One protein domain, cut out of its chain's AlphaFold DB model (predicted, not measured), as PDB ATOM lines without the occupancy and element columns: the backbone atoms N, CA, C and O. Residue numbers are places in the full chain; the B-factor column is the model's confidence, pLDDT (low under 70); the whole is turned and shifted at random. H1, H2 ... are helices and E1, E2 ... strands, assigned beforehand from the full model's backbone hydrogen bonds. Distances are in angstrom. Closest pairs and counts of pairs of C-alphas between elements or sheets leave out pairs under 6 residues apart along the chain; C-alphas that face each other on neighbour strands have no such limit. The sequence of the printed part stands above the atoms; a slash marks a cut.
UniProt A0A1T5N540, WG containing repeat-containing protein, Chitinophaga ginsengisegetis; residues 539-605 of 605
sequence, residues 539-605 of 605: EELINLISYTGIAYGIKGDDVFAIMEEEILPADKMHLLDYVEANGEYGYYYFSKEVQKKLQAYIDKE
ATOM      1  N   GLU A 539      36.811 -36.736  46.285       95.06
ATOM      2  CA  GLU A 539      36.318 -37.237  45.001       95.06
ATOM      3  C   GLU A 539      36.595 -38.736  44.838       95.06
ATOM      4  O   GLU A 539      35.843 -39.436  44.159       95.06
ATOM      5  N   GLU A 540      37.667 -39.224  45.464       93.44
ATOM      6  CA  GLU A 540      38.049 -40.633  45.500       93.44
ATOM      7  C   GLU A 540      38.867 -40.937  46.761       93.44
ATOM      8  O   GLU A 540      39.645 -40.095  47.220       93.44
ATOM      9  N   LEU A 541      38.708 -42.159  47.279       93.25
ATOM     10  CA  LEU A 541      39.517 -42.723  48.354       93.25
ATOM     11  C   LEU A 541      40.240 -43.974  47.853       93.25
ATOM     12  O   LEU A 541      39.628 -44.906  47.326       93.25
ATOM     13  N   ILE A 542      41.553 -43.994  48.042       88.88
ATOM     14  CA  ILE A 542      42.443 -45.034  47.544       88.88
ATOM     15  C   ILE A 542      42.995 -45.816  48.730       88.88
ATOM     16  O   ILE A 542      43.691 -45.269  49.588       88.88
ATOM     17  N   ASN A 543      42.698 -47.112  48.751       81.44
ATOM     18  CA  ASN A 543      43.163 -48.041  49.771       81.44
ATOM     19  C   ASN A 543      44.591 -48.528  49.460       81.44
ATOM     20  O   ASN A 543      44.788 -49.645  48.985       81.44
ATOM     21  N   LEU A 544      45.580 -47.650  49.647       68.81
ATOM     22  CA  LEU A 544      46.999 -47.937  49.424       68.81
ATOM     23  C   LEU A 544      47.856 -47.230  50.461       68.81
ATOM     24  O   LEU A 544      48.283 -46.117  50.191       68.81
ATOM     25  N   ILE A 545      48.143 -47.815  51.624       60.47
ATOM     26  CA  ILE A 545      49.141 -47.203  52.513       60.47
ATOM     27  C   ILE A 545      50.021 -48.245  53.215       60.47
ATOM     28  O   ILE A 545      49.582 -49.338  53.568       60.47
ATOM     29  N   SER A 546      51.279 -47.830  53.400       56.62
ATOM     30  CA  SER A 546      52.273 -48.254  54.394       56.62
ATOM     31  C   SER A 546      51.712 -48.581  55.798       56.62
ATOM     32  O   SER A 546      50.516 -48.461  56.077       56.62
ATOM     33  N   TYR A 547      52.583 -48.998  56.725       54.34
ATOM     34  CA  TYR A 547      52.181 -49.470  58.058       54.34
ATOM     35  C   TYR A 547      51.261 -48.492  58.823       54.34
ATOM     36  O   TYR A 547      50.361 -48.958  59.515       54.34
ATOM     37  N   THR A 548      51.394 -47.171  58.636       63.25
ATOM     38  CA  THR A 548      50.812 -46.151  59.534       63.25
ATOM     39  C   THR A 548      49.583 -45.378  59.030       63.25
ATOM     40  O   THR A 548      49.044 -44.601  59.808       63.25
ATOM     41  N   GLY A 549      49.128 -45.521  57.778       80.94
ATOM     42  CA  GLY A 549      47.972 -44.745  57.274       80.94
ATOM     43  C   GLY A 549      46.743 -45.569  56.886       80.94
ATOM     44  O   GLY A 549      46.828 -46.794  56.753       80.94
ATOM     45  N   ILE A 550      45.614 -44.865  56.715       86.81
ATOM     46  CA  ILE A 550      44.279 -45.409  56.417       86.81
ATOM     47  C   ILE A 550      44.003 -45.443  54.906       86.81
ATOM     48  O   ILE A 550      43.767 -46.511  54.347       86.81
ATOM     49  N   ALA A 551      44.000 -44.281  54.243       92.25
ATOM     50  CA  ALA A 551      43.748 -44.148  52.804       92.25
ATOM     51  C   ALA A 551      44.318 -42.839  52.238       92.25
ATOM     52  O   ALA A 551      44.521 -41.874  52.974       92.25
ATOM     53  N   TYR A 552      44.548 -42.784  50.925       92.44
ATOM     54  CA  TYR A 552      44.785 -41.512  50.238       92.44
ATOM     55  C   TYR A 552      43.464 -40.935  49.732       92.44
ATOM     56  O   TYR A 552      42.696 -41.637  49.074       92.44
ATOM     57  N   GLY A 553      43.208 -39.660  50.013       94.19
ATOM     58  CA  GLY A 553      42.027 -38.936  49.549       94.19
ATOM     59  C   GLY A 553      42.368 -37.883  48.505       94.19
ATOM     60  O   GLY A 553      43.261 -37.065  48.714       94.19
ATOM     61  N   ILE A 554      41.642 -37.883  47.387       95.00
ATOM     62  CA  ILE A 554      41.764 -36.858  46.340       95.00
ATOM     63  C   ILE A 554      40.685 -35.800  46.553       95.00
ATOM     64  O   ILE A 554      39.503 -36.139  46.616       95.00
ATOM     65  N   LYS A 555      41.071 -34.524  46.611       95.25
ATOM     66  CA  LYS A 555      40.147 -33.389  46.728       95.25
ATOM     67  C   LYS A 555      40.626 -32.251  45.827       95.25
ATOM     68  O   LYS A 555      41.598 -31.566  46.143       95.25
ATOM     69  N   GLY A 556      39.943 -32.049  44.699       92.56
ATOM     70  CA  GLY A 556      40.407 -31.139  43.654       92.56
ATOM     71  C   GLY A 556      41.774 -31.558  43.105       92.56
ATOM     72  O   GLY A 556      41.976 -32.718  42.749       92.56
ATOM     73  N   ASP A 557      42.712 -30.609  43.069       92.56
ATOM     74  CA  ASP A 557      44.085 -30.821  42.584       92.56
ATOM     75  C   ASP A 557      45.057 -31.280  43.691       92.56
ATOM     76  O   ASP A 557      46.266 -31.351  43.459       92.56
ATOM     77  N   ASP A 558      44.558 -31.533  44.904       95.31
ATOM     78  CA  ASP A 558      45.361 -31.923  46.062       95.31
ATOM     79  C   ASP A 558      45.066 -33.370  46.491       95.31
ATOM     80  O   ASP A 558      43.944 -33.875  46.369       95.31
ATOM     81  N   VAL A 559      46.099 -34.040  47.008       94.12
ATOM     82  CA  VAL A 559      46.027 -35.405  47.540       94.12
ATOM     83  C   VAL A 559      46.458 -35.392  48.999       94.12
ATOM     84  O   VAL A 559      47.458 -34.769  49.359       94.12
ATOM     85  N   PHE A 560      45.699 -36.094  49.832       93.94
ATOM     86  CA  PHE A 560      45.887 -36.144  51.274       93.94
ATOM     87  C   PHE A 560      46.144 -37.577  51.736       93.94
ATOM     88  O   PHE A 560      45.439 -38.494  51.322       93.94
ATOM     89  N   ALA A 561      47.131 -37.768  52.605       92.38
ATOM     90  CA  ALA A 561      47.288 -38.971  53.405       92.38
ATOM     91  C   ALA A 561      46.359 -38.872  54.622       92.38
ATOM     92  O   ALA A 561      46.513 -37.976  55.455       92.38
ATOM     93  N   ILE A 562      45.386 -39.775  54.710       93.06
ATOM     94  CA  ILE A 562      44.461 -39.866  55.839       93.06
ATOM     95  C   ILE A 562      45.058 -40.847  56.844       93.06
ATOM     96  O   ILE A 562      45.238 -42.030  56.540       93.06
ATOM     97  N   MET A 563      45.373 -40.340  58.031       90.19
ATOM     98  CA  MET A 563      45.920 -41.087  59.161       90.19
ATOM     99  C   MET A 563      44.870 -41.156  60.277       90.19
ATOM    100  O   MET A 563      43.816 -40.522  60.193       90.19
ATOM    101  N   GLU A 564      45.151 -41.925  61.326       87.38
ATOM    102  CA  GLU A 564      44.252 -42.070  62.478       87.38
ATOM    103  C   GLU A 564      44.071 -40.768  63.269       87.38
ATOM    104  O   GLU A 564      42.960 -40.462  63.684       87.38
ATOM    105  N   GLU A 565      45.122 -39.964  63.436       87.12
ATOM    106  CA  GLU A 565      45.043 -38.730  64.235       87.12
ATOM    107  C   GLU A 565      45.013 -37.446  63.394       87.12
ATOM    108  O   GLU A 565      44.615 -36.388  63.883       87.12
ATOM    109  N   GLU A 566      45.427 -37.511  62.128       90.25
ATOM    110  CA  GLU A 566      45.581 -36.325  61.287       90.25
ATOM    111  C   GLU A 566      45.393 -36.601  59.792       90.25
ATOM    112  O   GLU A 566      45.443 -37.733  59.311       90.25
ATOM    113  N   ILE A 567      45.181 -35.522  59.037       93.06
ATOM    114  CA  ILE A 567      45.115 -35.536  57.577       93.06
ATOM    115  C   ILE A 567      46.198 -34.593  57.073       93.06
ATOM    116  O   ILE A 567      46.161 -33.390  57.342       93.06
ATOM    117  N   LEU A 568      47.157 -35.139  56.334       92.94
ATOM    118  CA  LEU A 568      48.313 -34.402  55.834       92.94
ATOM    119  C   LEU A 568      48.329 -34.396  54.306       92.94
ATOM    120  O   LEU A 568      47.810 -35.328  53.693       92.94
ATOM    121  N   PRO A 569      48.941 -33.393  53.653       93.75
ATOM    122  CA  PRO A 569      49.295 -33.507  52.242       93.75
ATOM    123  C   PRO A 569      50.098 -34.791  52.006       93.75
ATOM    124  O   PRO A 569      50.995 -35.115  52.785       93.75
ATOM    125  N   ALA A 570      49.751 -35.539  50.962       90.81
ATOM    126  CA  ALA A 570      50.379 -36.820  50.693       90.81
ATOM    127  C   ALA A 570      51.857 -36.665  50.300       90.81
ATOM    128  O   ALA A 570      52.231 -35.769  49.541       90.81
ATOM    129  N   ASP A 571      52.704 -37.573  50.787       89.81
ATOM    130  CA  ASP A 571      54.107 -37.601  50.385       89.81
ATOM    131  C   ASP A 571      54.218 -37.996  48.904       89.81
ATOM    132  O   ASP A 571      53.783 -39.072  48.484       89.81
ATOM    133  N   LYS A 572      54.789 -37.096  48.099       90.44
ATOM    134  CA  LYS A 572      54.896 -37.268  46.645       90.44
ATOM    135  C   LYS A 572      55.816 -38.420  46.254       90.44
ATOM    136  O   LYS A 572      55.549 -39.060  45.243       90.44
ATOM    137  N   MET A 573      56.874 -38.680  47.024       87.19
ATOM    138  CA  MET A 573      57.809 -39.768  46.738       87.19
ATOM    139  C   MET A 573      57.124 -41.112  46.976       87.19
ATOM    140  O   MET A 573      57.149 -41.972  46.106       87.19
ATOM    141  N   HIS A 574      56.420 -41.254  48.102       85.69
ATOM    142  CA  HIS A 574      55.642 -42.463  48.374       85.69
ATOM    143  C   HIS A 574      54.532 -42.682  47.341       85.69
ATOM    144  O   HIS A 574      54.303 -43.811  46.917       85.69
ATOM    145  N   LEU A 575      53.823 -41.626  46.926       86.69
ATOM    146  CA  LEU A 575      52.797 -41.744  45.885       86.69
ATOM    147  C   LEU A 575      53.377 -42.139  44.523       86.69
ATOM    148  O   LEU A 575      52.715 -42.876  43.791       86.69
ATOM    149  N   LEU A 576      54.581 -41.662  44.184       87.62
ATOM    150  CA  LEU A 576      55.242 -41.983  42.921       87.62
ATOM    151  C   LEU A 576      55.480 -43.490  42.787       87.62
ATOM    152  O   LEU A 576      55.116 -44.048  41.755       87.62
ATOM    153  N   ASP A 577      55.952 -44.154  43.847       84.88
ATOM    154  CA  ASP A 577      56.165 -45.609  43.856       84.88
ATOM    155  C   ASP A 577      54.886 -46.376  43.465       84.88
ATOM    156  O   ASP A 577      54.913 -47.295  42.644       84.88
ATOM    157  N   TYR A 578      53.728 -45.968  43.997       84.75
ATOM    158  CA  TYR A 578      52.444 -46.594  43.661       84.75
ATOM    159  C   TYR A 578      51.955 -46.248  42.251       84.75
ATOM    160  O   TYR A 578      51.314 -47.078  41.602       84.75
ATOM    161  N   VAL A 579      52.209 -45.027  41.772       87.06
ATOM    162  CA  VAL A 579      51.832 -44.593  40.418       87.06
ATOM    163  C   VAL A 579      52.650 -45.319  39.354       87.06
ATOM    164  O   VAL A 579      52.067 -45.711  38.338       87.06
ATOM    165  N   GLU A 580      53.946 -45.522  39.587       85.44
ATOM    166  CA  GLU A 580      54.838 -46.282  38.705       85.44
ATOM    167  C   GLU A 580      54.485 -47.773  38.710       85.44
ATOM    168  O   GLU A 580      54.371 -48.372  37.642       85.44
ATOM    169  N   ALA A 581      54.192 -48.346  39.881       82.25
ATOM    170  CA  ALA A 581      53.800 -49.749  40.003       82.25
ATOM    171  C   ALA A 581      52.375 -50.051  39.484       82.25
ATOM    172  O   ALA A 581      52.025 -51.215  39.278       82.25
ATOM    173  N   ASN A 582      51.516 -49.043  39.271       82.56
ATOM    174  CA  ASN A 582      50.127 -49.269  38.860       82.56
ATOM    175  C   ASN A 582      50.033 -49.848  37.438       82.56
ATOM    176  O   ASN A 582      50.234 -49.155  36.439       82.56
ATOM    177  N   GLY A 583      49.629 -51.112  37.346       67.25
ATOM    178  CA  GLY A 583      49.555 -51.877  36.104       67.25
ATOM    179  C   GLY A 583      50.820 -52.684  35.797       67.25
ATOM    180  O   GLY A 583      50.789 -53.496  34.867       67.25
ATOM    181  N   GLU A 584      51.902 -52.527  36.567       71.75
ATOM    182  CA  GLU A 584      53.045 -53.435  36.492       71.75
ATOM    183  C   GLU A 584      52.652 -54.824  37.012       71.75
ATOM    184  O   GLU A 584      51.838 -54.980  37.922       71.75
ATOM    185  N   TYR A 585      53.176 -55.870  36.368       57.09
ATOM    186  CA  TYR A 585      52.878 -57.277  36.685       57.09
ATOM    187  C   TYR A 585      51.381 -57.664  36.656       57.09
ATOM    188  O   TYR A 585      51.016 -58.746  37.106       57.09
ATOM    189  N   GLY A 586      50.516 -56.821  36.075       58.09
ATOM    190  CA  GLY A 586      49.076 -57.073  35.948       58.09
ATOM    191  C   GLY A 586      48.221 -56.632  37.142       58.09
ATOM    192  O   GLY A 586      47.012 -56.862  37.113       58.09
ATOM    193  N   TYR A 587      48.799 -55.976  38.154       55.84
ATOM    194  CA  TYR A 587      48.061 -55.456  39.309       55.84
ATOM    195  C   TYR A 587      47.660 -53.993  39.091       55.84
ATOM    196  O   TYR A 587      48.511 -53.143  38.859       55.84
ATOM    197  N   TYR A 588      46.365 -53.685  39.179       74.50
ATOM    198  CA  TYR A 588      45.857 -52.310  39.121       74.50
ATOM    199  C   TYR A 588      45.363 -51.895  40.502       74.50
ATOM    200  O   TYR A 588      44.346 -52.399  40.976       74.50
ATOM    201  N   TYR A 589      46.068 -50.962  41.128       74.44
ATOM    202  CA  TYR A 589      45.704 -50.413  42.426       74.44
ATOM    203  C   TYR A 589      44.590 -49.363  42.336       74.44
ATOM    204  O   TYR A 589      43.796 -49.200  43.259       74.44
ATOM    205  N   PHE A 590      44.516 -48.645  41.213       84.50
ATOM    206  CA  PHE A 590      43.490 -47.640  40.941       84.50
ATOM    207  C   PHE A 590      43.297 -47.419  39.435       84.50
ATOM    208  O   PHE A 590      44.084 -47.867  38.594       84.50
ATOM    209  N   SER A 591      42.216 -46.722  39.071       88.56
ATOM    210  CA  SER A 591      41.870 -46.462  37.671       88.56
ATOM    211  C   SER A 591      42.887 -45.543  36.979       88.56
ATOM    212  O   SER A 591      43.573 -44.743  37.614       88.56
ATOM    213  N   LYS A 592      42.936 -45.585  35.640       87.75
ATOM    214  CA  LYS A 592      43.776 -44.663  34.847       87.75
ATOM    215  C   LYS A 592      43.417 -43.189  35.049       87.75
ATOM    216  O   LYS A 592      44.254 -42.323  34.821       87.75
ATOM    217  N   GLU A 593      42.172 -42.892  35.411       90.38
ATOM    218  CA  GLU A 593      41.748 -41.526  35.722       90.38
ATOM    219  C   GLU A 593      42.343 -41.068  37.054       90.38
ATOM    220  O   GLU A 593      42.936 -39.993  37.121       90.38
ATOM    221  N   VAL A 594      42.278 -41.925  38.074       91.19
ATOM    222  CA  VAL A 594      42.904 -41.688  39.379       91.19
ATOM    223  C   VAL A 594      44.421 -41.551  39.236       91.19
ATOM    224  O   VAL A 594      44.987 -40.588  39.741       91.19
ATOM    225  N   GLN A 595      45.070 -42.420  38.454       90.81
ATOM    226  CA  GLN A 595      46.513 -42.349  38.184       90.81
ATOM    227  C   GLN A 595      46.939 -40.988  37.618       90.81
ATOM    228  O   GLN A 595      47.946 -40.432  38.043       90.81
ATOM    229  N   LYS A 596      46.160 -40.418  36.688       91.62
ATOM    230  CA  LYS A 596      46.443 -39.087  36.128       91.62
ATOM    231  C   LYS A 596      46.333 -37.982  37.172       91.62
ATOM    232  O   LYS A 596      47.149 -37.067  37.150       91.62
ATOM    233  N   LYS A 597      45.337 -38.056  38.062       93.19
ATOM    234  CA  LYS A 597      45.176 -37.086  39.156       93.19
ATOM    235  C   LYS A 597      46.340 -37.171  40.145       93.19
ATOM    236  O   LYS A 597      46.891 -36.140  40.513       93.19
ATOM    237  N   LEU A 598      46.766 -38.385  40.503       91.75
ATOM    238  CA  LEU A 598      47.932 -38.592  41.365       91.75
ATOM    239  C   LEU A 598      49.224 -38.067  40.723       91.75
ATOM    240  O   LEU A 598      49.966 -37.340  41.378       91.75
ATOM    241  N   GLN A 599      49.466 -38.352  39.438       93.19
ATOM    242  CA  GLN A 599      50.636 -37.829  38.724       93.19
ATOM    243  C   GLN A 599      50.640 -36.293  38.684       93.19
ATOM    244  O   GLN A 599      51.660 -35.674  38.962       93.19
ATOM    245  N   ALA A 600      49.491 -35.669  38.405       93.88
ATOM    246  CA  ALA A 600      49.378 -34.210  38.387       93.88
ATOM    247  C   ALA A 600      49.700 -33.572  39.751       93.88
ATOM    248  O   ALA A 600      50.297 -32.498  39.801       93.88
ATOM    249  N   TYR A 601      49.338 -34.235  40.853       94.06
ATOM    250  CA  TYR A 601      49.705 -33.802  42.200       94.06
ATOM    251  C   TYR A 601      51.213 -33.928  42.470       94.06
ATOM    252  O   TYR A 601      51.811 -33.017  43.045       94.06
ATOM    253  N   ILE A 602      51.835 -35.030  42.033       92.69
ATOM    254  CA  ILE A 602      53.284 -35.256  42.159       92.69
ATOM    255  C   ILE A 602      54.068 -34.179  41.395       92.69
ATOM    256  O   ILE A 602      55.022 -33.620  41.933       92.69
ATOM    257  N   ASP A 603      53.618 -33.833  40.189       93.12
ATOM    258  CA  ASP A 603      54.289 -32.881  39.292       93.12
ATOM    259  C   ASP A 603      54.123 -31.401  39.706       93.12
ATOM    260  O   ASP A 603      54.750 -30.516  39.121       93.12
ATOM    261  N   LYS A 604      53.267 -31.099  40.693       89.69
ATOM    262  CA  LYS A 604      53.037 -29.737  41.210       89.69
ATOM    263  C   LYS A 604      54.310 -29.232  41.908       89.69
ATOM    264  O   LYS A 604      54.847 -29.957  42.740       89.69
ATOM    265  N   GLU A 605      54.800 -28.026  41.603       61.47
ATOM    266  CA  GLU A 605      56.007 -27.447  42.244       61.47
ATOM    267  C   GLU A 605      55.825 -27.134  43.736       61.47
ATOM    268  O   GLU A 605      54.753 -26.601  44.114       61.47
TER     269      GLU A 605
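AT A GLANCE: This is residues 539 to 605 of the 605 residues of the protein "WG containing repeat-containing protein" of Chitinophaga ginsengisegetis (UniProt A0A1T5N540). A small twisted sheet of four strands, wound back and forth as E1, E2, E3 and E4, has a helical hairpin of H1 and H2 packed to one side of it. H2 crosses one face of the sheet, over E1, E2 and E3, and H1 runs beside H2, just off the sheet. The printed part has 67 residues, with four named strands followed by two named helices, in the order E1 E2 E3 E4 H1 H2. The sheet order is E1 - E2 - E3 - E4, all antiparallel, and the class is mixed, helices and strands. The whole is compact and rounded, with a radius of gyration of the C-alphas of 11.3 A and spans of 34 by 27 by 21 A.

IN THESE COORDINATES: E1 is residues 540 to 542, 6.5 A from first to last C-alpha, and begins at C-alpha 540 at (38.049, -40.633, 45.500). E2 is residues 551 to 555, 12.9 A long. E3 is residues 558 to 562, 12.6 A long. E4 is residues 567 to 569, 7.1 A long. H1 is residues 572 to 581, 14.2 A long, and begins at C-alpha 572 at (54.896, -37.268, 46.645). H2 is residues 592 to 602, 15.2 A long, and ends at C-alpha 602 at (53.284, -35.256, 42.159).

HOW THE PARTS SIT: The four strands form a meander, each strand the antiparallel neighbour of the one before, with E1 and E4 as edge strands. In the hairpin of E1 and E2, at 156 degrees, N 542 and O 552 are within hydrogen-bond range at 2.8 A. In the hairpin of E2 and E3, at 152 degrees, N 553 and O 560 are 2.8 A apart. In the hairpin of E3 and E4, at 141 degrees, N 561 and O 568 are 2.8 A apart. From edge to edge the strands' lines turn by 88 degrees. H2 is on one face of the sheet, making two layers, a helix over a sheet, at a height over the sheet of 9.5 A. It lies over E3, and only just over E1 and E2, with 3 of its C-alphas on each. On the local plane its line stands at 69 degrees to E3, across the strands. The closest C-alphas of E3 and H2 are those of Asp 558 and Tyr 601, 6.1 A apart. H1 and H2 touch and form a helical hairpin, at a shallow tilt of 30 degrees, opposite ways; their closest C-alphas are those of Lys 572 and Ile 602, 5.2 A. H1 is only just not on the sheet, with 4 pairs of C-alphas within 10 A, and is apart from E1, E2 and E3. In H2 every O i to N i+4 pair is within hydrogen-bond range; in H1, 5 of 6 are.

THE WHOLE: The two C-alphas farthest apart are those of Glu 565 and Tyr 585, at 34.1 A. The printed part has no cut and no long link. Its mean pLDDT is 85.0, with values under 70 at residues 544 to 548, 583, 585 to 587 and 605, the chain's last residue.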